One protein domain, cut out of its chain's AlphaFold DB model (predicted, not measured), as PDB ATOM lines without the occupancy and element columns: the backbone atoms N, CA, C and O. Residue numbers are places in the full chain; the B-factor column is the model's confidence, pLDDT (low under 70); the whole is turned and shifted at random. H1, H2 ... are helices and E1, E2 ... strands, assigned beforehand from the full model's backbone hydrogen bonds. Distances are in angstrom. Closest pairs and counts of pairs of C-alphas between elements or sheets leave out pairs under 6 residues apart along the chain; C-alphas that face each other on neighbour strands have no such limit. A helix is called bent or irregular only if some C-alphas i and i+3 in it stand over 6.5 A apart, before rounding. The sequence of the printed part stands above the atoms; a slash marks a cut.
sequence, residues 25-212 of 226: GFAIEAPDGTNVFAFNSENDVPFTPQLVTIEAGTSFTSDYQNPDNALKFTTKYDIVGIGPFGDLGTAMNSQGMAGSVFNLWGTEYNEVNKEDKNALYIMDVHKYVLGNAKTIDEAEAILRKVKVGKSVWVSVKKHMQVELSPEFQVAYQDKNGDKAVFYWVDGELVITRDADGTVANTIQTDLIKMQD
ATOM      1  N   GLY A  25      15.564  15.359  39.724       59.28
ATOM      2  CA  GLY A  25      16.562  16.029  38.897       59.28
ATOM      3  C   GLY A  25      15.903  17.105  38.045       59.28
ATOM      4  O   GLY A  25      14.696  17.081  37.831       59.28
ATOM      5  N   PHE A  26      16.691  18.053  37.551       65.25
ATOM      6  CA  PHE A  26      16.275  18.962  36.489       65.25
ATOM      7  C   PHE A  26      17.458  19.229  35.570       65.25
ATOM      8  O   PHE A  26      18.576  19.442  36.033       65.25
ATOM      9  N   ALA A  27      17.209  19.271  34.268       65.12
ATOM     10  CA  ALA A  27      18.209  19.633  33.278       65.12
ATOM     11  C   ALA A  27      17.646  20.752  32.404       65.12
ATOM     12  O   ALA A  27      16.657  20.560  31.709       65.12
ATOM     13  N   ILE A  28      18.246  21.934  32.462       67.75
ATOM     14  CA  ILE A  28      17.684  23.157  31.885       67.75
ATOM     15  C   ILE A  28      18.715  23.774  30.945       67.75
ATOM     16  O   ILE A  28      19.903  23.794  31.254       67.75
ATOM     17  N   GLU A  29      18.264  24.291  29.806       74.19
ATOM     18  CA  GLU A  29      19.069  25.178  28.967       74.19
ATOM     19  C   GLU A  29      18.761  26.631  29.354       74.19
ATOM     20  O   GLU A  29      17.607  27.067  29.336       74.19
ATOM     21  N   ALA A  30      19.782  27.376  29.769       76.56
ATOM     22  CA  ALA A  30      19.670  28.794  30.071       76.56
ATOM     23  C   ALA A  30      19.512  29.615  28.774       76.56
ATOM     24  O   ALA A  30      19.937  29.169  27.710       76.56
ATOM     25  N   PRO A  31      18.972  30.849  28.831       79.69
ATOM     26  CA  PRO A  31      18.781  31.681  27.637       79.69
ATOM     27  C   PRO A  31      20.055  31.986  26.832       79.69
ATOM     28  O   PRO A  31      19.961  32.388  25.676       79.69
ATOM     29  N   ASP A  32      21.235  31.839  27.439       82.50
ATOM     30  CA  ASP A  32      22.536  32.013  26.785       82.50
ATOM     31  C   ASP A  32      23.090  30.723  26.142       82.50
ATOM     32  O   ASP A  32      24.209  30.728  25.629       82.50
ATOM     33  N   GLY A  33      22.312  29.635  26.145       75.81
ATOM     34  CA  GLY A  33      22.683  28.321  25.614       75.81
ATOM     35  C   GLY A  33      23.455  27.435  26.598       75.81
ATOM     36  O   GLY A  33      23.898  26.348  26.226       75.81
ATOM     37  N   THR A  34      23.648  27.868  27.850       79.75
ATOM     38  CA  THR A  34      24.316  27.051  28.874       79.75
ATOM     39  C   THR A  34      23.405  25.925  29.359       79.75
ATOM     40  O   THR A  34      22.304  26.175  29.841       79.75
ATOM     41  N   ASN A  35      23.891  24.683  29.327       76.50
ATOM     42  CA  ASN A  35      23.194  23.533  29.900       76.50
ATOM     43  C   ASN A  35      23.513  23.377  31.397       76.50
ATOM     44  O   ASN A  35      24.680  23.298  31.786       76.50
ATOM     45  N   VAL A  36      22.476  23.321  32.233       74.44
ATOM     46  CA  VAL A  36      22.561  23.178  33.691       74.44
ATOM     47  C   VAL A  36      21.876  21.890  34.121       74.44
ATOM     48  O   VAL A  36      20.683  21.721  33.891       74.44
ATOM     49  N   PHE A  37      22.611  21.036  34.831       74.62
ATOM     50  CA  PHE A  37      22.070  19.859  35.501       74.62
ATOM     51  C   PHE A  37      21.986  20.116  37.010       74.62
ATOM     52  O   PHE A  37      22.979  20.476  37.643       74.62
ATOM     53  N   ALA A  38      20.806  19.925  37.587       66.62
ATOM     54  CA  ALA A  38      20.526  20.089  39.003       66.62
ATOM     55  C   ALA A  38      19.879  18.823  39.574       66.62
ATOM     56  O   ALA A  38      19.156  18.104  38.892       66.62
ATOM     57  N   PHE A  39      20.135  18.567  40.852       68.06
ATOM     58  CA  PHE A  39      19.654  17.393  41.570       68.06
ATOM     59  C   PHE A  39      19.298  17.778  43.000       68.06
ATOM     60  O   PHE A  39      20.071  18.473  43.668       68.06
ATOM     61  N   ASN A  40      18.144  17.310  43.472       64.12
ATOM     62  CA  ASN A  40      17.824  17.282  44.886       64.12
ATOM     63  C   ASN A  40      18.245  15.919  45.467       64.12
ATOM     64  O   ASN A  40      18.065  14.866  44.861       64.12
ATOM     65  N   SER A  41      18.875  15.940  46.639       65.12
ATOM     66  CA  SER A  41      19.254  14.719  47.343       65.12
ATOM     67  C   SER A  41      18.285  14.500  48.490       65.12
ATOM     68  O   SER A  41      18.410  15.136  49.535       65.12
ATOM     69  N   GLU A  42      17.319  13.615  48.292       65.25
ATOM     70  CA  GLU A  42      16.393  13.188  49.338       65.25
ATOM     71  C   GLU A  42      16.925  11.892  49.945       65.25
ATOM     72  O   GLU A  42      16.943  10.847  49.298       65.25
ATOM     73  N   ASN A  43      17.437  11.972  51.172       62.72
ATOM     74  CA  ASN A  43      17.986  10.826  51.885       62.72
ATOM     75  C   ASN A  43      17.413  10.763  53.298       62.72
ATOM     76  O   ASN A  43      17.411  11.761  54.016       62.72
ATOM     77  N   ASP A  44      17.000   9.565  53.709       59.09
ATOM     78  CA  ASP A  44      16.476   9.302  55.056       59.09
ATOM     79  C   ASP A  44      17.549   9.400  56.147       59.09
ATOM     80  O   ASP A  44      17.249   9.543  57.332       59.09
ATOM     81  N   VAL A  45      18.822   9.316  55.751       61.72
ATOM     82  CA  VAL A  45      19.964   9.315  56.659       61.72
ATOM     83  C   VAL A  45      20.810  10.558  56.397       61.72
ATOM     84  O   VAL A  45      21.227  10.776  55.258       61.72
ATOM     85  N   PRO A  46      21.113  11.369  57.429       64.56
ATOM     86  CA  PRO A  46      21.992  12.511  57.262       64.56
ATOM     87  C   PRO A  46      23.401  12.028  56.910       64.56
ATOM     88  O   PRO A  46      24.020  11.259  57.645       64.56
ATOM     89  N   PHE A  47      23.928  12.526  55.799       70.06
ATOM     90  CA  PHE A  47      25.329  12.379  55.431       70.06
ATOM     91  C   PHE A  47      25.902  13.751  55.097       70.06
ATOM     92  O   PHE A  47      25.198  14.644  54.624       70.06
ATOM     93  N   THR A  48      27.201  13.918  55.332       79.06
ATOM     94  CA  THR A  48      27.916  15.103  54.867       79.06
ATOM     95  C   THR A  48      28.341  14.858  53.422       79.06
ATOM     96  O   THR A  48      29.153  13.953  53.197       79.06
ATOM     97  N   PRO A  49      27.822  15.616  52.441       80.38
ATOM     98  CA  PRO A  49      28.267  15.486  51.066       80.38
ATOM     99  C   PRO A  49      29.746  15.873  50.955       80.38
ATOM    100  O   PRO A  49      30.195  16.852  51.554       80.38
ATOM    101  N   GLN A  50      30.508  15.095  50.195       88.06
ATOM    102  CA  GLN A  50      31.935  15.309  49.969       88.06
ATOM    103  C   GLN A  50      32.174  15.649  48.504       88.06
ATOM    104  O   GLN A  50      31.557  15.050  47.625       88.06
ATOM    105  N   LEU A  51      33.083  16.594  48.252       90.81
ATOM    106  CA  LEU A  51      33.609  16.822  46.912       90.81
ATOM    107  C   LEU A  51      34.487  15.627  46.530       90.81
ATOM    108  O   LEU A  51      35.405  15.265  47.269       90.81
ATOM    109  N   VAL A  52      34.211  15.044  45.373       94.06
ATOM    110  CA  VAL A  52      34.953  13.921  44.808       94.06
ATOM    111  C   VAL A  52      35.519  14.359  43.467       94.06
ATOM    112  O   VAL A  52      34.794  14.865  42.611       94.06
ATOM    113  N   THR A  53      36.819  14.155  43.284       96.62
ATOM    114  CA  THR A  53      37.523  14.425  42.029       96.62
ATOM    115  C   THR A  53      38.226  13.161  41.562       96.62
ATOM    116  O   THR A  53      38.896  12.499  42.356       96.62
ATOM    117  N   ILE A  54      38.095  12.833  40.283       97.81
ATOM    118  CA  ILE A  54      38.772  11.704  39.641       97.81
ATOM    119  C   ILE A  54      39.489  12.248  38.412       97.81
ATOM    120  O   ILE A  54      38.847  12.817  37.537       97.81
ATOM    121  N   GLU A  55      40.802  12.067  38.338       98.25
ATOM    122  CA  GLU A  55      41.598  12.522  37.195       98.25
ATOM    123  C   GLU A  55      41.468  11.547  36.014       98.25
ATOM    124  O   GLU A  55      41.283  10.333  36.192       98.25
ATOM    125  N   ALA A  56      41.592  12.056  34.790       98.31
ATOM    126  CA  ALA A  56      41.781  11.237  33.602       98.31
ATOM    127  C   ALA A  56      43.015  10.329  33.767       98.31
ATOM    128  O   ALA A  56      44.038  10.719  34.322       98.31
ATOM    129  N   GLY A  57      42.928   9.094  33.277       98.50
ATOM    130  CA  GLY A  57      43.962   8.076  33.459       98.50
ATOM    131  C   GLY A  57      43.831   7.267  34.754       98.50
ATOM    132  O   GLY A  57      44.598   6.322  34.957       98.50
ATOM    133  N   THR A  58      42.846   7.559  35.609       98.44
ATOM    134  CA  THR A  58      42.599   6.771  36.824       98.44
ATOM    135  C   THR A  58      42.027   5.404  36.460       98.44
ATOM    136  O   THR A  58      41.043   5.298  35.727       98.44
ATOM    137  N   SER A  59      42.646   4.339  36.973       98.06
ATOM    138  CA  SER A  59      42.218   2.959  36.728       98.06
ATOM    139  C   SER A  59      41.325   2.441  37.850       98.06
ATOM    140  O   SER A  59      41.671   2.542  39.024       98.06
ATOM    141  N   PHE A  60      40.209   1.830  37.470       95.75
ATOM    142  CA  PHE A  60      39.218   1.246  38.362       95.75
ATOM    143  C   PHE A  60      39.027  -0.234  38.050       95.75
ATOM    144  O   PHE A  60      39.075  -0.666  36.897       95.75
ATOM    145  N   THR A  61      38.775  -1.007  39.100       95.62
ATOM    146  CA  THR A  61      38.091  -2.299  39.010       95.62
ATOM    147  C   THR A  61      36.750  -2.093  39.687       95.62
ATOM    148  O   THR A  61      36.732  -1.569  40.794       95.62
ATOM    149  N   SER A  62      35.652  -2.429  39.016       93.81
ATOM    150  CA  SER A  62      34.330  -2.255  39.609       93.81
ATOM    151  C   SER A  62      34.192  -3.085  40.889       93.81
ATOM    152  O   SER A  62      34.659  -4.224  40.932       93.81
ATOM    153  N   ASP A  63      33.502  -2.546  41.895       87.94
ATOM    154  CA  ASP A  63      33.249  -3.171  43.202       87.94
ATOM    155  C   ASP A  63      32.174  -4.279  43.122       87.94
ATOM    156  O   ASP A  63      31.300  -4.446  43.985       87.94
ATOM    157  N   TYR A  64      32.218  -5.064  42.046       87.31
ATOM    158  CA  TYR A  64      31.371  -6.228  41.859       87.31
ATOM    159  C   TYR A  64      31.842  -7.384  42.749       87.31
ATOM    160  O   TYR A  64      33.040  -7.603  42.917       87.31
ATOM    161  N   GLN A  65      30.898  -8.160  43.292       82.12
ATOM    162  CA  GLN A  65      31.174  -9.189  44.310       82.12
ATOM    163  C   GLN A  65      32.245 -10.209  43.885       82.12
ATOM    164  O   GLN A  65      33.007 -10.687  44.723       82.12
ATOM    165  N   ASN A  66      32.304 -10.540  42.589       83.50
ATOM    166  CA  ASN A  66      33.363 -11.367  42.023       83.50
ATOM    167  C   ASN A  66      34.385 -10.504  41.248       83.50
ATOM    168  O   ASN A  66      34.098 -10.112  40.109       83.50
ATOM    169  N   PRO A  67      35.589 -10.258  41.800       81.12
ATOM    170  CA  PRO A  67      36.593  -9.403  41.169       81.12
ATOM    171  C   PRO A  67      37.167  -9.976  39.863       81.12
ATOM    172  O   PRO A  67      37.651  -9.214  39.026       81.12
ATOM    173  N   ASP A  68      37.081 -11.291  39.636       85.56
ATOM    174  CA  ASP A  68      37.572 -11.931  38.401       85.56
ATOM    175  C   ASP A  68      36.677 -11.658  37.178       85.56
ATOM    176  O   ASP A  68      37.084 -11.861  36.025       85.56
ATOM    177  N   ASN A  69      35.454 -11.190  37.434       89.50
ATOM    178  CA  ASN A  69      34.461 -10.848  36.416       89.50
ATOM    179  C   ASN A  69      34.234  -9.342  36.315       89.50
ATOM    180  O   ASN A  69      33.662  -8.879  35.325       89.50
ATOM    181  N   ALA A  70      34.680  -8.590  37.323       94.12
ATOM    182  CA  ALA A  70      34.502  -7.156  37.408       94.12
ATOM    183  C   ALA A  70      35.114  -6.438  36.200       94.12
ATOM    184  O   ALA A  70      36.226  -6.737  35.750       94.12
ATOM    185  N   LEU A  71      34.383  -5.452  35.688       96.44
ATOM    186  CA  LEU A  71      34.867  -4.539  34.670       96.44
ATOM    187  C   LEU A  71      36.088  -3.791  35.203       96.44
ATOM    188  O   LEU A  71      36.052  -3.193  36.280       96.44
ATOM    189  N   LYS A  72      37.153  -3.781  34.403       96.69
ATOM    190  CA  LYS A  72      38.327  -2.938  34.615       96.69
ATOM    191  C   LYS A  72      38.325  -1.846  33.563       96.69
ATOM    192  O   LYS A  72      38.211  -2.145  32.375       96.69
ATOM    193  N   PHE A  73      38.441  -0.595  33.982       97.62
ATOM    194  CA  PHE A  73      38.426   0.542  33.068       97.62
ATOM    195  C   PHE A  73      39.368   1.644  33.537       97.62
ATOM    196  O   PHE A  73      39.671   1.760  34.721       97.62
ATOM    197  N   THR A  74      39.807   2.471  32.595       98.56
ATOM    198  CA  THR A  74      40.617   3.659  32.861       98.56
ATOM    199  C   THR A  74      39.858   4.870  32.349       98.56
ATOM    200  O   THR A  74      39.371   4.849  31.219       98.56
ATOM    201  N   THR A  75      39.720   5.904  33.174       98.56
ATOM    202  CA  THR A  75      39.015   7.131  32.790       98.56
ATOM    203  C   THR A  75      39.765   7.864  31.678       98.56
ATOM    204  O   THR A  75      40.991   7.929  31.657       98.56
ATOM    205  N   LYS A  76      39.021   8.431  30.732       98.75
ATOM    206  CA  LYS A  76      39.506   9.325  29.671       98.75
ATOM    207  C   LYS A  76      39.300  10.797  30.012       98.75
ATOM    208  O   LYS A  76      39.977  11.643  29.437       98.75
ATOM    209  N   TYR A  77      38.358  11.087  30.903       98.75
ATOM    210  CA  TYR A  77      37.960  12.436  31.282       98.75
ATOM    211  C   TYR A  77      38.076  12.616  32.791       98.75
ATOM    212  O   TYR A  77      37.816  11.675  33.546       98.75
ATOM    213  N   ASP A  78      38.453  13.822  33.210       98.62
ATOM    214  CA  ASP A  78      38.368  14.223  34.611       98.62
ATOM    215  C   ASP A  78      36.901  14.295  35.021       98.62
ATOM    216  O   ASP A  78      36.051  14.691  34.220       98.62
ATOM    217  N   ILE A  79      36.611  13.934  36.265       98.44
ATOM    218  CA  ILE A  79      35.274  13.949  36.850       98.44
ATOM    219  C   ILE A  79      35.330  14.769  38.131       98.44
ATOM    220  O   ILE A  79      36.202  14.555  38.976       98.44
ATOM    221  N   VAL A  80      34.371  15.670  38.298       97.06
ATOM    222  CA  VAL A  80      34.113  16.365  39.559       97.06
ATOM    223  C   VAL A  80      32.671  16.123  39.963       97.06
ATOM    224  O   VAL A  80      31.761  16.196  39.139       97.06
ATOM    225  N   GLY A  81      32.447  15.819  41.234       93.31
ATOM    226  CA  GLY A  81      31.112  15.551  41.729       93.31
ATOM    227  C   GLY A  81      30.988  15.667  43.229       93.31
ATOM    228  O   GLY A  81      31.945  15.961  43.944       93.31
ATOM    229  N   ILE A  82      29.776  15.429  43.695       90.38
ATOM    230  CA  ILE A  82      29.408  15.465  45.095       90.38
ATOM    231  C   ILE A  82      28.602  14.216  45.442       90.38
ATOM    232  O   ILE A  82      27.752  13.767  44.667       90.38
ATOM    233  N   GLY A  83      28.862  13.641  46.611       86.69
ATOM    234  CA  GLY A  83      28.111  12.483  47.078       86.69
ATOM    235  C   GLY A  83      28.465  12.044  48.497       86.69
ATOM    236  O   GLY A  83      29.321  12.652  49.151       86.69
ATOM    237  N   PRO A  84      27.755  11.029  49.014       83.25
ATOM    238  CA  PRO A  84      27.994  10.474  50.338       83.25
ATOM    239  C   PRO A  84      29.260   9.612  50.359       83.25
ATOM    240  O   PRO A  84      29.548   8.901  49.406       83.25
ATOM    241  N   PHE A  85      29.982   9.617  51.482       82.38
ATOM    242  CA  PHE A  85      31.038   8.633  51.783       82.38
ATOM    243  C   PHE A  85      32.158   8.486  50.727       82.38
ATOM    244  O   PHE A  85      32.827   7.452  50.692       82.38
ATOM    245  N   GLY A  86      32.372   9.508  49.893       84.00
ATOM    246  CA  GLY A  86      33.343   9.499  48.795       84.00
ATOM    247  C   GLY A  86      32.832   8.880  47.485       84.00
ATOM    248  O   GLY A  86      33.605   8.773  46.535       84.00
ATOM    249  N   ASP A  87      31.557   8.489  47.414       87.81
ATOM    250  CA  ASP A  87      30.906   8.044  46.180       87.81
ATOM    251  C   ASP A  87      30.458   9.233  45.315       87.81
ATOM    252  O   ASP A  87      30.214  10.338  45.807       87.81
ATOM    253  N   LEU A  88      30.316   9.001  44.005       89.62
ATOM    254  CA  LEU A  88      29.758   9.984  43.076       89.62
ATOM    255  C   LEU A  88      28.230   9.900  43.073       89.62
ATOM    256  O   LEU A  88      27.668   8.925  42.579       89.62
ATOM    257  N   GLY A  89      27.570  10.932  43.601       87.25
ATOM    258  CA  GLY A  89      26.120  11.099  43.506       87.25
ATOM    259  C   GLY A  89      25.735  11.911  42.272       87.25
ATOM    260  O   GLY A  89      25.197  11.367  41.313       87.25
ATOM    261  N   THR A  90      26.032  13.211  42.308       89.12
ATOM    262  CA  THR A  90      25.876  14.141  41.174       89.12
ATOM    263  C   THR A  90      27.243  14.583  40.705       89.12
ATOM    264  O   THR A  90      28.060  14.999  41.527       89.12
ATOM    265  N   ALA A  91      27.513  14.499  39.411       93.88
ATOM    266  CA  ALA A  91      28.833  14.801  38.888       93.88
ATOM    267  C   ALA A  91      28.787  15.286  37.441       93.88
ATOM    268  O   ALA A  91      27.782  15.153  36.744       93.88
ATOM    269  N   MET A  92      29.909  15.840  36.994       96.44
ATOM    270  CA  MET A  92      30.156  16.172  35.600       96.44
ATOM    271  C   MET A  92      31.590  15.847  35.207       96.44
ATOM    272  O   MET A  92      32.485  15.805  36.055       96.44
ATOM    273  N   ASN A  93      31.809  15.635  33.913       98.44
ATOM    274  CA  ASN A  93      33.139  15.424  33.363       98.44
ATOM    275  C   ASN A  93      33.691  16.656  32.636       98.44
ATOM    276  O   ASN A  93      32.966  17.600  32.313       98.44
ATOM    277  N   SER A  94      34.985  16.619  32.315       98.38
ATOM    278  CA  SER A  94      35.679  17.697  31.596       98.38
ATOM    279  C   SER A  94      35.194  17.935  30.157       98.38
ATOM    280  O   SER A  94      35.674  18.856  29.501       98.38
ATOM    281  N   GLN A  95      34.253  17.132  29.649       98.19
ATOM    282  CA  GLN A  95      33.630  17.308  28.333       98.19
ATOM    283  C   GLN A  95      32.236  17.949  28.402       98.19
ATOM    284  O   GLN A  95      31.612  18.143  27.358       98.19
ATOM    285  N   GLY A  96      31.759  18.301  29.600       94.44
ATOM    286  CA  GLY A  96      30.461  18.946  29.803       94.44
ATOM    287  C   GLY A  96      29.280  17.976  29.869       94.44
ATOM    288  O   GLY A  96      28.142  18.423  29.803       94.44
ATOM    289  N   MET A  97      29.530  16.668  30.000       94.88
ATOM    290  CA  MET A  97      28.485  15.707  30.346       94.88
ATOM    291  C   MET A  97      28.296  15.694  31.862       94.88
ATOM    292  O   MET A  97      29.273  15.583  32.603       94.88
ATOM    293  N   ALA A  98      27.052  15.800  32.316       93.75
ATOM    294  CA  ALA A  98      26.672  15.829  33.724       93.75
ATOM    295  C   ALA A  98      25.547  14.832  34.005       93.75
ATOM    296  O   ALA A  98      24.811  14.448  33.098       93.75
ATOM    297  N   GLY A  99      25.406  14.406  35.254       90.62
ATOM    298  CA  GLY A  99      24.312  13.533  35.650       90.62
ATOM    299  C   GLY A  99      24.254  13.246  37.138       90.62
ATOM    300  O   GLY A  99      25.109  13.690  37.910       90.62
ATOM    301  N   SER A 100      23.259  12.443  37.516       88.50
ATOM    302  CA  SER A 100      23.014  12.003  38.894       88.50
ATOM    303  C   SER A 100      22.560  10.547  38.964       88.50
ATOM    304  O   SER A 100      22.045   9.983  37.996       88.50
ATOM    305  N   VAL A 101      22.769   9.943  40.133       87.50
ATOM    306  CA  VAL A 101      22.177   8.657  40.527       87.50
ATOM    307  C   VAL A 101      20.880   8.918  41.301       87.50
ATOM    308  O   VAL A 101      20.855   9.781  42.179       87.50
ATOM    309  N   PHE A 102      19.817   8.173  40.999       81.69
ATOM    310  CA  PHE A 102      18.489   8.343  41.597       81.69
ATOM    311  C   PHE A 102      17.944   7.013  42.109       81.69
ATOM    312  O   PHE A 102      18.045   6.009  41.404       81.69
ATOM    313  N   ASN A 103      17.331   7.012  43.299       80.19
ATOM    314  CA  ASN A 103      16.612   5.852  43.842       80.19
ATOM    315  C   ASN A 103      15.551   5.354  42.851       80.19
ATOM    316  O   ASN A 103      14.758   6.147  42.345       80.19
ATOM    317  N   LEU A 104      15.530   4.043  42.607       80.19
ATOM    318  CA  LEU A 104      14.482   3.361  41.853       80.19
ATOM    319  C   LEU A 104      14.257   1.967  42.448       80.19
ATOM    320  O   LEU A 104      14.902   0.996  42.055       80.19
ATOM    321  N   TRP A 105      13.364   1.875  43.431       79.50
ATOM    322  CA  TRP A 105      13.088   0.613  44.119       79.50
ATOM    323  C   TRP A 105      12.422  -0.416  43.201       79.50
ATOM    324  O   TRP A 105      11.600  -0.076  42.352       79.50
ATOM    325  N   GLY A 106      12.772  -1.687  43.390       79.50
ATOM    326  CA  GLY A 106      12.322  -2.793  42.547       79.50
ATOM    327  C   GLY A 106      13.085  -2.919  41.226       79.50
ATOM    328  O   GLY A 106      12.606  -3.600  40.326       79.50
ATOM    329  N   THR A 107      14.247  -2.269  41.090       82.31
ATOM    330  CA  THR A 107      15.088  -2.396  39.890       82.31
ATOM    331  C   THR A 107      15.668  -3.806  39.773       82.31
ATOM    332  O   THR A 107      16.320  -4.312  40.693       82.31
ATOM    333  N   GLU A 108      15.499  -4.414  38.600       85.94
ATOM    334  CA  GLU A 108      16.055  -5.723  38.260       85.94
ATOM    335  C   GLU A 108      17.183  -5.562  37.240       85.94
ATOM    336  O   GLU A 108      16.940  -5.276  36.072       85.94
ATOM    337  N   TYR A 109      18.428  -5.725  37.693       92.00
ATOM    338  CA  TYR A 109      19.631  -5.604  36.863       92.00
ATOM    339  C   TYR A 109      20.005  -6.910  36.155       92.00
ATOM    340  O   TYR A 109      19.442  -7.963  36.451       92.00
ATOM    341  N   ASN A 110      20.997  -6.854  35.258       92.44
ATOM    342  CA  ASN A 110      21.461  -8.026  34.521       92.44
ATOM    343  C   ASN A 110      21.829  -9.180  35.466       92.44
ATOM    344  O   ASN A 110      22.498  -8.995  36.488       92.44
ATOM    345  N   GLU A 111      21.485 -10.401  35.058       88.12
ATOM    346  CA  GLU A 111      22.027 -11.599  35.684       88.12
ATOM    347  C   GLU A 111      23.507 -11.761  35.292       88.12
ATOM    348  O   GLU A 111      23.864 -11.862  34.108       88.12
ATOM    349  N   VAL A 112      24.377 -11.766  36.305       87.00
ATOM    350  CA  VAL A 112      25.823 -11.946  36.147       87.00
ATOM    351  C   VAL A 112      26.234 -13.300  36.710       87.00
ATOM    352  O   VAL A 112      26.249 -13.516  37.924       87.00
ATOM    353  N   ASN A 113      26.634 -14.187  35.812       86.06
ATOM    354  CA  ASN A 113      27.166 -15.508  36.096       86.06
ATOM    355  C   ASN A 113      28.685 -15.473  36.320       86.06
ATOM    356  O   ASN A 113      29.365 -14.464  36.106       86.06
ATOM    357  N   LYS A 114      29.253 -16.600  36.761       82.12
ATOM    358  CA  LYS A 114      30.695 -16.716  37.048       82.12
ATOM    359  C   LYS A 114      31.563 -16.631  35.792       82.12
ATOM    360  O   LYS A 114      32.739 -16.299  35.885       82.12
ATOM    361  N   GLU A 115      30.992 -16.907  34.640       85.56
ATOM    362  CA  GLU A 115      31.657 -16.974  33.346       85.56
ATOM    363  C   GLU A 115      31.620 -15.618  32.637       85.56
ATOM    364  O   GLU A 115      32.441 -15.360  31.753       85.56
ATOM    365  N   ASP A 116      30.699 -14.742  33.050       87.31
ATOM    366  CA  ASP A 116      30.562 -13.407  32.494       87.31
ATOM    367  C   ASP A 116      31.821 -12.573  32.736       87.31
ATOM    368  O   ASP A 116      32.501 -12.670  33.762       87.31
ATOM    369  N   LYS A 117      32.117 -11.714  31.765       87.81
ATOM    370  CA  LYS A 117      33.179 -10.714  31.840       87.81
ATOM    371  C   LYS A 117      32.560  -9.331  31.769       87.81
ATOM    372  O   LYS A 117      31.493  -9.162  31.186       87.81
ATOM    373  N   ASN A 118      33.255  -8.345  32.331       92.44
ATOM    374  CA  ASN A 118      32.832  -6.944  32.336       92.44
ATOM    375  C   ASN A 118      31.558  -6.691  33.159       92.44
ATOM    376  O   ASN A 118      30.686  -5.926  32.746       92.44
ATOM    377  N   ALA A 119      31.460  -7.327  34.326       95.06
ATOM    378  CA  ALA A 119      30.416  -7.039  35.298       95.06
ATOM    379  C   ALA A 119      30.655  -5.666  35.940       95.06
ATOM    380  O   ALA A 119      31.728  -5.403  36.484       95.06
ATOM    381  N   LEU A 120      29.662  -4.791  35.872       95.62
ATOM    382  CA  LEU A 120      29.716  -3.438  36.399       95.62
ATOM    383  C   LEU A 120      28.728  -3.318  37.555       95.62
ATOM    384  O   LEU A 120      27.536  -3.557  37.408       95.62
ATOM    385  N   TYR A 121      29.214  -2.948  38.728       94.06
ATOM    386  CA  TYR A 121      28.349  -2.613  39.844       94.06
ATOM    387  C   TYR A 121      27.596  -1.308  39.554       94.06
ATOM    388  O   TYR A 121      28.197  -0.343  39.084       94.06
ATOM    389  N   ILE A 122      26.296  -1.251  39.864       93.06
ATOM    390  CA  ILE A 122      25.464  -0.061  39.632       93.06
ATOM    391  C   ILE A 122      26.072   1.239  40.196       93.06
ATOM    392  O   ILE A 122      26.016   2.268  39.531       93.06
ATOM    393  N   MET A 123      26.747   1.217  41.353       91.06
ATOM    394  CA  MET A 123      27.385   2.435  41.892       91.06
ATOM    395  C   MET A 123      28.583   2.923  41.080       91.06
ATOM    396  O   MET A 123      28.956   4.093  41.157       91.06
ATOM    397  N   ASP A 124      29.194   2.045  40.289       94.62
ATOM    398  CA  ASP A 124      30.318   2.393  39.427       94.62
ATOM    399  C   ASP A 124      29.875   2.819  38.028       94.62
ATOM    400  O   ASP A 124      30.693   3.364  37.287       94.62
ATOM    401  N   VAL A 125      28.593   2.648  37.672       96.31
ATOM    402  CA  VAL A 125      28.031   3.126  36.396       96.31
ATOM    403  C   VAL A 125      28.324   4.605  36.208       96.31
ATOM    404  O   VAL A 125      28.801   5.007  35.149       96.31
ATOM    405  N   HIS A 126      28.143   5.406  37.257       94.62
ATOM    406  CA  HIS A 126      28.375   6.841  37.188       94.62
ATOM    407  C   HIS A 126      29.835   7.189  36.857       94.62
ATOM    408  O   HIS A 126      30.093   7.985  35.953       94.62
ATOM    409  N   LYS A 127      30.796   6.542  37.533       96.44
ATOM    410  CA  LYS A 127      32.238   6.696  37.263       96.44
ATOM    411  C   LYS A 127      32.583   6.218  35.852       96.44
ATOM    412  O   LYS A 127      33.352   6.870  35.147       96.44
ATOM    413  N   TYR A 128      32.020   5.082  35.440       98.25
ATOM    414  CA  TYR A 128      32.291   4.475  34.144       98.25
ATOM    415  C   TYR A 128      31.804   5.355  32.995       98.25
ATOM    416  O   TYR A 128      32.582   5.627  32.078       98.25
ATOM    417  N   VAL A 129      30.563   5.844  33.074       98.38
ATOM    418  CA  VAL A 129      29.951   6.699  32.052       98.38
ATOM    419  C   VAL A 129      30.664   8.039  31.964       98.38
ATOM    420  O   VAL A 129      31.235   8.348  30.919       98.38
ATOM    421  N   LEU A 130      30.723   8.804  33.059       98.44
ATOM    422  CA  LEU A 130      31.357  10.125  33.036       98.44
ATOM    423  C   LEU A 130      32.854  10.049  32.731       98.44
ATOM    424  O   LEU A 130      33.405  10.955  32.112       98.44
ATOM    425  N   GLY A 131      33.510   8.952  33.101       98.50
ATOM    426  CA  GLY A 131      34.907   8.730  32.776       98.50
ATOM    427  C   GLY A 131      35.165   8.414  31.305       98.50
ATOM    428  O   GLY A 131      36.310   8.538  30.886       98.50
ATOM    429  N   ASN A 132      34.171   7.987  30.516       98.69
ATOM    430  CA  ASN A 132      34.417   7.405  29.187       98.69
ATOM    431  C   ASN A 132      33.501   7.881  28.053       98.69
ATOM    432  O   ASN A 132      33.795   7.538  26.905       98.69
ATOM    433  N   ALA A 133      32.449   8.649  28.340       98.62
ATOM    434  CA  ALA A 133      31.511   9.183  27.356       98.62
ATOM    435  C   ALA A 133      31.443  10.716  27.413       98.62
ATOM    436  O   ALA A 133      31.555  11.311  28.485       98.62
ATOM    437  N   LYS A 134      31.251  11.358  26.257       98.12
ATOM    438  CA  LYS A 134      30.978  12.807  26.160       98.12
ATOM    439  C   LYS A 134      29.594  13.144  25.594       98.12
ATOM    440  O   LYS A 134      29.235  14.317  25.579       98.12
ATOM    441  N   THR A 135      28.865  12.146  25.094       97.19
ATOM    442  CA  THR A 135      27.496  12.277  24.574       97.19
ATOM    443  C   THR A 135      26.602  11.164  25.111       97.19
ATOM    444  O   THR A 135      27.096  10.111  25.530       97.19
ATOM    445  N   ILE A 136      25.283  11.366  25.045       94.12
ATOM    446  CA  ILE A 136      24.301  10.328  25.401       94.12
ATOM    447  C   ILE A 136      24.472   9.063  24.546       94.12
ATOM    448  O   ILE A 136      24.438   7.953  25.077       94.12
ATOM    449  N   ASP A 137      24.737   9.216  23.245       96.69
ATOM    450  CA  ASP A 137      24.990   8.088  22.337       96.69
ATOM    451  C   ASP A 137      26.208   7.256  22.759       96.69
ATOM    452  O   ASP A 137      26.181   6.025  22.712       96.69
ATOM    453  N   GLU A 138      27.289   7.913  23.188       98.31
ATOM    454  CA  GLU A 138      28.479   7.211  23.667       98.31
ATOM    455  C   GLU A 138      28.203   6.474  24.979       98.31
ATOM    456  O   GLU A 138      28.649   5.335  25.130       98.31
ATOM    457  N   ALA A 139      27.448   7.084  25.897       97.88
ATOM    458  CA  ALA A 139      27.057   6.462  27.160       97.88
ATOM    459  C   ALA A 139      26.206   5.205  26.938       97.88
ATOM    460  O   ALA A 139      26.492   4.148  27.504       97.88
ATOM    461  N   GLU A 140      25.224   5.281  26.042       96.44
ATOM    462  CA  GLU A 140      24.459   4.120  25.593       96.44
ATOM    463  C   GLU A 140      25.373   3.041  24.998       96.44
ATOM    464  O   GLU A 140      25.317   1.874  25.396       96.44
ATOM    465  N   ALA A 141      26.266   3.421  24.082       98.00
ATOM    466  CA  ALA A 141      27.131   2.475  23.391       98.00
ATOM    467  C   ALA A 141      28.102   1.734  24.326       98.00
ATOM    468  O   ALA A 141      28.454   0.585  24.039       98.00
ATOM    469  N   ILE A 142      28.571   2.360  25.410       97.81
ATOM    470  CA  ILE A 142      29.439   1.691  26.394       97.81
ATOM    471  C   ILE A 142      28.637   0.850  27.387       97.81
ATOM    472  O   ILE A 142      29.075  -0.252  27.715       97.81
ATOM    473  N   LEU A 143      27.453   1.302  27.817       97.50
ATOM    474  CA  LEU A 143      26.628   0.549  28.765       97.50
ATOM    475  C   LEU A 143      26.037  -0.717  28.146       97.50
ATOM    476  O   LEU A 143      25.961  -1.742  28.814       97.50
ATOM    477  N   ARG A 144      25.736  -0.712  26.844       96.00
ATOM    478  CA  ARG A 144      25.301  -1.920  26.121       96.00
ATOM    479  C   ARG A 144      26.365  -3.025  26.031       96.00
ATOM    480  O   ARG A 144      26.053  -4.129  25.599       96.00
ATOM    481  N   LYS A 145      27.625  -2.749  26.389       95.69
ATOM    482  CA  LYS A 145      28.747  -3.707  26.303       95.69
ATOM    483  C   LYS A 145      29.101  -4.364  27.636       95.69
ATOM    484  O   LYS A 145      30.027  -5.175  27.680       95.69
ATOM    485  N   VAL A 146      28.422  -3.985  28.711       95.62
ATOM    486  CA  VAL A 146      28.703  -4.451  30.070       95.62
ATOM    487  C   VAL A 146      27.440  -5.045  30.673       95.62
ATOM    488  O   VAL A 146      26.333  -4.715  30.255       95.62
ATOM    489  N   LYS A 147      27.604  -5.918  31.666       94.88
ATOM    490  CA  LYS A 147      26.480  -6.385  32.479       94.88
ATOM    491  C   LYS A 147      26.455  -5.589  33.768       94.88
ATOM    492  O   LYS A 147      27.372  -5.725  34.576       94.88
ATOM    493  N   VAL A 148      25.440  -4.756  33.951       95.25
ATOM    494  CA  VAL A 148      25.264  -4.009  35.194       95.25
ATOM    495  C   VAL A 148      24.543  -4.890  36.197       95.25
ATOM    496  O   VAL A 148      23.545  -5.510  35.858       95.25
ATOM    497  N   GLY A 149      25.047  -4.966  37.421       92.19
ATOM    498  CA  GLY A 149      24.464  -5.786  38.474       92.19
ATOM    499  C   GLY A 149      24.544  -5.124  39.843       92.19
ATOM    500  O   GLY A 149      25.216  -4.106  40.044       92.19
ATOM    501  N   LYS A 150      23.875  -5.748  40.815       88.19
ATOM    502  CA  LYS A 150      23.884  -5.302  42.208       88.19
ATOM    503  C   LYS A 150      24.981  -5.977  43.032       88.19
ATOM    504  O   LYS A 150      25.282  -7.160  42.886       88.19
ATOM    505  N   SER A 151      25.564  -5.201  43.933       86.00
ATOM    506  CA  SER A 151      26.574  -5.621  44.902       86.00
ATOM    507  C   SER A 151      26.234  -5.003  46.255       86.00
ATOM    508  O   SER A 151      25.364  -4.135  46.348       86.00
ATOM    509  N   VAL A 152      26.914  -5.447  47.308       85.94
ATOM    510  CA  VAL A 152      26.812  -4.790  48.612       85.94
ATOM    511  C   VAL A 152      27.405  -3.391  48.496       85.94
ATOM    512  O   VAL A 152      28.514  -3.218  47.989       85.94
ATOM    513  N   TRP A 153      26.698  -2.391  49.014       86.12
ATOM    514  CA  TRP A 153      27.190  -1.024  49.051       86.12
ATOM    515  C   TRP A 153      28.339  -0.892  50.048       86.12
ATOM    516  O   TRP A 153      28.148  -0.746  51.256       86.12
ATOM    517  N   VAL A 154      29.561  -0.966  49.519       85.19
ATOM    518  CA  VAL A 154      30.802  -1.051  50.299       85.19
ATOM    519  C   VAL A 154      30.973   0.142  51.242       85.19
ATOM    520  O   VAL A 154      31.288  -0.046  52.420       85.19
ATOM    521  N   SER A 155      30.747   1.363  50.754       82.06
ATOM    522  CA  SER A 155      30.915   2.586  51.543       82.06
ATOM    523  C   SER A 155      29.894   2.680  52.684       82.06
ATOM    524  O   SER A 155      30.281   2.987  53.813       82.06
ATOM    525  N   VAL A 156      28.628   2.322  52.444       82.94
ATOM    526  CA  VAL A 156      27.583   2.260  53.478       82.94
ATOM    527  C   VAL A 156      27.888   1.172  54.502       82.94
ATOM    528  O   VAL A 156      27.894   1.456  55.698       82.94
ATOM    529  N   LYS A 157      28.244  -0.045  54.072       85.19
ATOM    530  CA  LYS A 157      28.648  -1.118  54.994       85.19
ATOM    531  C   LYS A 157      29.800  -0.675  55.894       85.19
ATOM    532  O   LYS A 157      29.777  -0.931  57.095       85.19
ATOM    533  N   LYS A 158      30.790   0.028  55.335       86.25
ATOM    534  CA  LYS A 158      31.949   0.535  56.078       86.25
ATOM    535  C   LYS A 158      31.576   1.599  57.117       86.25
ATOM    536  O   LYS A 158      32.092   1.543  58.229       86.25
ATOM    537  N   HIS A 159      30.729   2.567  56.766       83.44
ATOM    538  CA  HIS A 159      30.443   3.717  57.635       83.44
ATOM    539  C   HIS A 159      29.253   3.497  58.573       83.44
ATOM    540  O   HIS A 159      29.246   4.029  59.678       83.44
ATOM    541  N   MET A 160      28.267   2.709  58.149       82.94
ATOM    542  CA  MET A 160      27.011   2.497  58.872       82.94
ATOM    543  C   MET A 160      26.869   1.088  59.449       82.94
ATOM    544  O   MET A 160      25.958   0.861  60.235       82.94
ATOM    545  N   GLN A 161      27.750   0.149  59.087       84.50
ATOM    546  CA  GLN A 161      27.693  -1.253  59.535       84.50
ATOM    547  C   GLN A 161      26.389  -1.971  59.141       84.50
ATOM    548  O   GLN A 161      25.987  -2.938  59.784       84.50
ATOM    549  N   VAL A 162      25.747  -1.517  58.060       83.75
ATOM    550  CA  VAL A 162      24.543  -2.126  57.483       83.75
ATOM    551  C   VAL A 162      24.839  -2.569  56.055       83.75
ATOM    552  O   VAL A 162      25.477  -1.847  55.290       83.75
ATOM    553  N   GLU A 163      24.381  -3.765  55.690       86.56
ATOM    554  CA  GLU A 163      24.455  -4.251  54.316       86.56
ATOM    555  C   GLU A 163      23.216  -3.801  53.549       86.56
ATOM    556  O   GLU A 163      22.112  -4.277  53.798       86.56
ATOM    557  N   LEU A 164      23.415  -2.872  52.616       84.19
ATOM    558  CA  LEU A 164      22.402  -2.459  51.655       84.19
ATOM    559  C   LEU A 164      22.871  -2.810  50.250       84.19
ATOM    560  O   LEU A 164      24.064  -2.744  49.948       84.19
ATOM    561  N   SER A 165      21.922  -3.165  49.397       84.25
ATOM    562  CA  SER A 165      22.132  -3.304  47.962       84.25
ATOM    563  C   SER A 165      21.408  -2.145  47.286       84.25
ATOM    564  O   SER A 165      20.199  -2.030  47.473       84.25
ATOM    565  N   PRO A 166      22.098  -1.283  46.531       84.12
ATOM    566  CA  PRO A 166      21.455  -0.125  45.944       84.12
ATOM    567  C   PRO A 166      20.579  -0.477  44.743       84.12
ATOM    568  O   PRO A 166      20.938  -1.292  43.886       84.12
ATOM    569  N   GLU A 167      19.443   0.205  44.668       86.12
ATOM    570  CA  GLU A 167      18.466   0.116  43.590       86.12
ATOM    571  C   GLU A 167      18.317   1.509  42.983       86.12
ATOM    572  O   GLU A 167      17.699   2.401  43.568       86.12
ATOM    573  N   PHE A 168      18.988   1.717  41.853       86.44
ATOM    574  CA  PHE A 168      19.217   3.017  41.260       86.44
ATOM    575  C   PHE A 168      18.992   2.999  39.753       86.44
ATOM    576  O   PHE A 168      19.325   2.040  39.056       86.44
ATOM    577  N   GLN A 169      18.527   4.139  39.261       87.88
ATOM    578  CA  GLN A 169      18.669   4.571  37.878       87.88
ATOM    579  C   GLN A 169      19.703   5.698  37.797       87.88
ATOM    580  O   GLN A 169      20.036   6.337  38.801       87.88
ATOM    581  N   VAL A 170      20.193   5.977  36.594       89.94
ATOM    582  CA  VAL A 170      21.070   7.125  36.341       89.94
ATOM    583  C   VAL A 170      20.495   7.976  35.226       89.94
ATOM    584  O   VAL A 170      19.922   7.453  34.273       89.94
ATOM    585  N   ALA A 171      20.653   9.288  35.329       88.19
ATOM    586  CA  ALA A 171      20.267  10.193  34.259       88.19
ATOM    587  C   ALA A 171      21.403  11.150  33.939       88.19
ATOM    588  O   ALA A 171      22.123  11.589  34.839       88.19
ATOM    589  N   TYR A 172      21.537  11.467  32.656       90.00
ATOM    590  CA  TYR A 172      22.596  12.325  32.153       90.00
ATOM    591  C   TYR A 172      22.058  13.374  31.187       90.00
ATOM    592  O   TYR A 172      21.073  13.145  30.486       90.00
ATOM    593  N   GLN A 173      22.768  14.495  31.127       89.81
ATOM    594  CA  GLN A 173      22.687  15.497  30.076       89.81
ATOM    595  C   GLN A 173      24.088  15.696  29.495       89.81
ATOM    596  O   GLN A 173      25.059  15.816  30.247       89.81
ATOM    597  N   ASP A 174      24.208  15.741  28.173       92.12
ATOM    598  CA  ASP A 174      25.459  16.122  27.526       92.12
ATOM    599  C   ASP A 174      25.521  17.619  27.191       92.12
ATOM    600  O   ASP A 174      24.549  18.367  27.323       92.12
ATOM    601  N   LYS A 175      26.697  18.075  26.753       90.19
ATOM    602  CA  LYS A 175      26.940  19.493  26.458       90.19
ATOM    603  C   LYS A 175      26.050  20.064  25.347       90.19
ATOM    604  O   LYS A 175      25.916  21.282  25.277       90.19
ATOM    605  N   ASN A 176      25.503  19.217  24.469       88.56
ATOM    606  CA  ASN A 176      24.612  19.631  23.386       88.56
ATOM    607  C   ASN A 176      23.162  19.754  23.873       88.56
ATOM    608  O   ASN A 176      22.305  20.197  23.118       88.56
ATOM    609  N   GLY A 177      22.897  19.371  25.122       81.94
ATOM    610  CA  GLY A 177      21.573  19.394  25.715       81.94
ATOM    611  C   GLY A 177      20.810  18.086  25.542       81.94
ATOM    612  O   GLY A 177      19.692  18.017  26.053       81.94
ATOM    613  N   ASP A 178      21.388  17.057  24.910       85.50
ATOM    614  CA  ASP A 178      20.762  15.737  24.816       85.50
ATOM    615  C   ASP A 178      20.695  15.102  26.199       85.50
ATOM    616  O   ASP A 178      21.620  15.233  27.007       85.50
ATOM    617  N   LYS A 179      19.590  14.409  26.482       84.25
ATOM    618  CA  LYS A 179      19.303  13.878  27.815       84.25
ATOM    619  C   LYS A 179      18.744  12.471  27.738       84.25
ATOM    620  O   LYS A 179      17.987  12.147  26.821       84.25
ATOM    621  N   ALA A 180      19.098  11.647  28.714       84.69
ATOM    622  CA  ALA A 180      18.519  10.320  28.845       84.69
ATOM    623  C   ALA A 180      18.548   9.804  30.281       84.69
ATOM    624  O   ALA A 180      19.473  10.094  31.045       84.69
ATOM    625  N   VAL A 181      17.558   8.972  30.594       86.12
ATOM    626  CA  VAL A 181      17.499   8.137  31.792       86.12
ATOM    627  C   VAL A 181      17.834   6.702  31.398       86.12
ATOM    628  O   VAL A 181      17.284   6.167  30.436       86.12
ATOM    629  N   PHE A 182      18.732   6.082  32.154       90.50
ATOM    630  CA  PHE A 182      19.180   4.703  32.001       90.50
ATOM    631  C   PHE A 182      18.751   3.927  33.246       90.50
ATOM    632  O   PHE A 182      19.132   4.270  34.369       90.50
ATOM    633  N   TYR A 183      17.952   2.888  33.041       88.44
ATOM    634  CA  TYR A 183      17.388   2.061  34.103       88.44
ATOM    635  C   TYR A 183      17.290   0.605  33.644       88.44
ATOM    636  O   TYR A 183      17.491   0.306  32.468       88.44
ATOM    637  N   TRP A 184      17.012  -0.310  34.572       89.31
ATOM    638  CA  TRP A 184      16.951  -1.738  34.275       89.31
ATOM    639  C   TRP A 184      15.586  -2.321  34.628       89.31
ATOM    640  O   TRP A 184      15.058  -2.075  35.714       89.31
ATOM    641  N   VAL A 185      15.014  -3.076  33.690       83.75
ATOM    642  CA  VAL A 185      13.734  -3.784  33.837       83.75
ATOM    643  C   VAL A 185      13.935  -5.210  33.358       83.75
ATOM    644  O   VAL A 185      14.500  -5.412  32.286       83.75
ATOM    645  N   ASP A 186      13.502  -6.185  34.158       86.69
ATOM    646  CA  ASP A 186      13.649  -7.620  33.882       86.69
ATOM    647  C   ASP A 186      15.089  -8.014  33.494       86.69
ATOM    648  O   ASP A 186      15.331  -8.877  32.650       86.69
ATOM    649  N   GLY A 187      16.073  -7.337  34.090       89.06
ATOM    650  CA  GLY A 187      17.489  -7.571  33.846       89.06
ATOM    651  C   GLY A 187      18.069  -6.920  32.595       89.06
ATOM    652  O   GLY A 187      19.251  -7.121  32.321       89.06
ATOM    653  N   GLU A 188      17.306  -6.117  31.857       89.06
ATOM    654  CA  GLU A 188      17.743  -5.485  30.612       89.06
ATOM    655  C   GLU A 188      17.852  -3.965  30.738       89.06
ATOM    656  O   GLU A 188      17.052  -3.315  31.411       89.06
ATOM    657  N   LEU A 189      18.854  -3.384  30.068       90.75
ATOM    658  CA  LEU A 189      19.046  -1.933  30.025       90.75
ATOM    659  C   LEU A 189      17.960  -1.283  29.160       90.75
ATOM    660  O   LEU A 189      17.924  -1.472  27.939       90.75
ATOM    661  N   VAL A 190      17.153  -0.436  29.786       86.44
ATOM    662  CA  VAL A 190      16.180   0.440  29.141       86.44
ATOM    663  C   VAL A 190      16.696   1.875  29.179       86.44
ATOM    664  O   VAL A 190      17.294   2.324  30.160       86.44
ATOM    665  N   ILE A 191      16.505   2.589  28.072       86.31
ATOM    666  CA  ILE A 191      16.972   3.964  27.902       86.31
ATOM    667  C   ILE A 191      15.802   4.788  27.398       86.31
ATOM    668  O   ILE A 191      15.281   4.520  26.312       86.31
ATOM    669  N   THR A 192      15.428   5.804  28.162       82.00
ATOM    670  CA  THR A 192      14.427   6.789  27.754       82.00
ATOM    671  C   THR A 192      15.135   8.094  27.450       82.00
ATOM    672  O   THR A 192      15.919   8.583  28.260       82.00
ATOM    673  N   ARG A 193      14.879   8.644  26.263       80.06
ATOM    674  CA  ARG A 193      15.347   9.971  25.860       80.06
ATOM    675  C   ARG A 193      14.163  10.921  25.938       80.06
ATOM    676  O   ARG A 193      13.157  10.680  25.271       80.06
ATOM    677  N   ASP A 194      14.278  11.972  26.737       63.69
ATOM    678  CA  ASP A 194      13.209  12.961  26.853       63.69
ATOM    679  C   ASP A 194      13.275  13.948  25.688       63.69
ATOM    680  O   ASP A 194      14.325  14.519  25.393       63.69
ATOM    681  N   ALA A 195      12.135  14.166  25.032       47.69
ATOM    682  CA  ALA A 195      11.994  15.168  23.977       47.69
ATOM    683  C   ALA A 195      11.690  16.580  24.524       47.69
ATOM    684  O   ALA A 195      11.773  17.545  23.769       47.69
ATOM    685  N   ASP A 196      11.316  16.714  25.806       47.25
ATOM    686  CA  ASP A 196      10.744  17.943  26.388       47.25
ATOM    687  C   ASP A 196      11.622  18.652  27.434       47.25
ATOM    688  O   ASP A 196      11.293  19.749  27.884       47.25
ATOM    689  N   GLY A 197      12.767  18.067  27.778       45.09
ATOM    690  CA  GLY A 197      13.766  18.697  28.627       45.09
ATOM    691  C   GLY A 197      13.695  18.378  30.119       45.09
ATOM    692  O   GLY A 197      14.538  18.865  30.865       45.09
ATOM    693  N   THR A 198      12.772  17.533  30.573       51.31
ATOM    694  CA  THR A 198      12.600  17.253  32.006       51.31
ATOM    695  C   THR A 198      13.420  16.035  32.443       51.31
ATOM    696  O   THR A 198      12.930  14.917  32.397       51.31
ATOM    697  N   VAL A 199      14.666  16.211  32.904       50.59
ATOM    698  CA  VAL A 199      15.429  15.064  33.444       50.59
ATOM    699  C   VAL A 199      14.971  14.739  34.856       50.59
ATOM    700  O   VAL A 199      15.458  15.335  35.805       50.59
ATOM    701  N   ALA A 200      14.113  13.725  34.943       47.78
ATOM    702  CA  ALA A 200      13.652  13.012  36.133       47.78
ATOM    703  C   ALA A 200      12.468  13.630  36.896       47.78
ATOM    704  O   ALA A 200      12.610  14.484  37.766       47.78
ATOM    705  N   ASN A 201      11.299  13.016  36.695       41.28
ATOM    706  CA  ASN A 201      10.471  12.621  37.826       41.28
ATOM    707  C   ASN A 201      10.764  11.141  38.137       41.28
ATOM    708  O   ASN A 201      10.853  10.324  37.219       41.28
ATOM    709  N   THR A 202      10.845  10.770  39.415       42.75
ATOM    710  CA  THR A 202      10.966   9.386  39.924       42.75
ATOM    711  C   THR A 202       9.756   8.496  39.574       42.75
ATOM    712  O   THR A 202       9.656   7.369  40.034       42.75
ATOM    713  N   ILE A 203       8.831   8.964  38.734       40.06
ATOM    714  CA  ILE A 203       7.555   8.302  38.453       40.06
ATOM    715  C   ILE A 203       7.417   7.940  36.969       40.06
ATOM    716  O   ILE A 203       6.303   7.771  36.523       40.06
ATOM    717  N   GLN A 204       8.456   7.811  36.133       43.41
ATOM    718  CA  GLN A 204       8.180   7.352  34.752       43.41
ATOM    719  C   GLN A 204       7.923   5.838  34.665       43.41
ATOM    720  O   GLN A 204       7.107   5.407  33.859       43.41
ATOM    721  N   THR A 205       8.496   5.020  35.549       43.56
ATOM    722  CA  THR A 205       8.178   3.580  35.618       43.56
ATOM    723  C   THR A 205       6.832   3.309  36.292       43.56
ATOM    724  O   THR A 205       6.067   2.479  35.796       43.56
ATOM    725  N   ASP A 206       6.491   4.049  37.350       40.84
ATOM    726  CA  ASP A 206       5.147   3.999  37.935       40.84
ATOM    727  C   ASP A 206       4.110   4.664  37.023       40.84
ATOM    728  O   ASP A 206       3.010   4.144  36.929       40.84
ATOM    729  N   LEU A 207       4.437   5.710  36.249       41.75
ATOM    730  CA  LEU A 207       3.525   6.257  35.233       41.75
ATOM    731  C   LEU A 207       3.328   5.306  34.059       41.75
ATOM    732  O   LEU A 207       2.219   5.267  33.559       41.75
ATOM    733  N   ILE A 208       4.319   4.519  33.634       41.97
ATOM    734  CA  ILE A 208       4.106   3.507  32.583       41.97
ATOM    735  C   ILE A 208       3.204   2.376  33.106       41.97
ATOM    736  O   ILE A 208       2.300   1.942  32.399       41.97
ATOM    737  N   LYS A 209       3.360   1.956  34.372       38.31
ATOM    738  CA  LYS A 209       2.446   0.987  35.014       38.31
ATOM    739  C   LYS A 209       1.077   1.592  35.379       38.31
ATOM    740  O   LYS A 209       0.086   0.868  35.419       38.31
ATOM    741  N   MET A 210       0.997   2.901  35.626       36.41
ATOM    742  CA  MET A 210      -0.237   3.630  35.954       36.41
ATOM    743  C   MET A 210      -0.963   4.181  34.719       36.41
ATOM    744  O   MET A 210      -2.169   4.398  34.812       36.41
ATOM    745  N   GLN A 211      -0.301   4.372  33.572       39.47
ATOM    746  CA  GLN A 211      -0.897   4.832  32.306       39.47
ATOM    747  C   GLN A 211      -1.926   3.834  31.776       39.47
ATOM    748  O   GLN A 211      -2.957   4.248  31.255       39.47
ATOM    749  N   ASP A 212      -1.721   2.541  32.025       39.19
ATOM    750  CA  ASP A 212      -2.722   1.504  31.750       39.19
ATOM    751  C   ASP A 212      -3.947   1.584  32.689       39.19
ATOM    752  O   ASP A 212      -4.964   0.932  32.446       39.19
TER     753      ASP A 212
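What this domain is: This is residues 25 to 212 of the 226 residues of the protein "Choloylglycine hydrolase family protein" of Vibrio sp. JCM 19236 (UniProt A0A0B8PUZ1). A strongly twisted seven-stranded sheet has H1 and H2 over one face, while the hairpin E1 E2 covers part of the opposite face. The short pairs E4 E5 and E9 E10 pack on H1, and residues 206 to 212, mostly H4, stick out. The 188 printed residues hold four named helices and thirteen named strands, in the order E1 to E9, H1, H2, E10, H3, E11, E12, E13, H4; the class is mixed, helices and strands. The large sheet runs E3 E6 E7 E8 E11 E12 E13, all antiparallel. The whole is compact, with a radius of gyration of the C-alphas of 15.9 A and spans of 48 by 45 by 35 A.

Where its parts are: Find C-alpha 25 at (16.562, 16.029, 38.897), where E1 begins; it runs to 29, and E2 is 35 to 39. Go on to E3, 50 to 54, E4, 59 to 61, E5, 72 to 74, E6, 79 to 83, E7, 90 to 93, E8, 98 to 103, 17.4 A long, and E9, 119 to 121. At C-alpha 122, (25.464, -0.061, 39.632), H1 begins and runs 15.7 A to 132; it is only just irregular, with C-alphas 123 and 126 6.52 A apart. Then come H2, 136 to 143, E10, 147 to 149, H3, 154 to 160, E11, 168 to 173, 17.1 A, E12, 179 to 185, 19.5 A, E13, 188 to 193, 16.3 A, and H4, 204 to 211, ending at (-0.897, 4.832, 32.306).

How they stand to each other: In the large sheet look at E8 and E11, where N 100 and O 171 are 3.0 A apart, and at E12 and E13, where N 183 and O 190 are 3.0 A apart. E6 E7 E8 and E11 E12 E13 are meanders, each strand the antiparallel neighbour of the one before. H1 and H2 are on the same face, two layers; they touch at a steep tilt of 55 degrees, opposite ways, with C-alphas 129 and 139 closest at 5.7 A. H2 is over E12 at a height of 9.3 A. The sheet E1 E2 makes a sandwich with the large sheet, two sheets face to face; N 26 and O 38 are 2.8 A apart. E9, H1 H2, E10 form a strand-helix-strand unit, parallel strands joined through helices, with a right-handed crossover; N 120 and O 147 are 2.8 A apart. H3 is not on the large sheet and touches no helix. Every O i to N i+4 pair is within hydrogen-bond range in H2, H3 and H4, and 5 of 7 in H1.

The domain as a whole: The C-alphas of Pro 31 and Lys 114, the two farthest apart, are 50.7 A apart. The printed part has no cut, and the link E8 to E9 is long, 15 residues. Residues 25 to 28, 38 to 46 and 194 to 212 are under pLDDT 70.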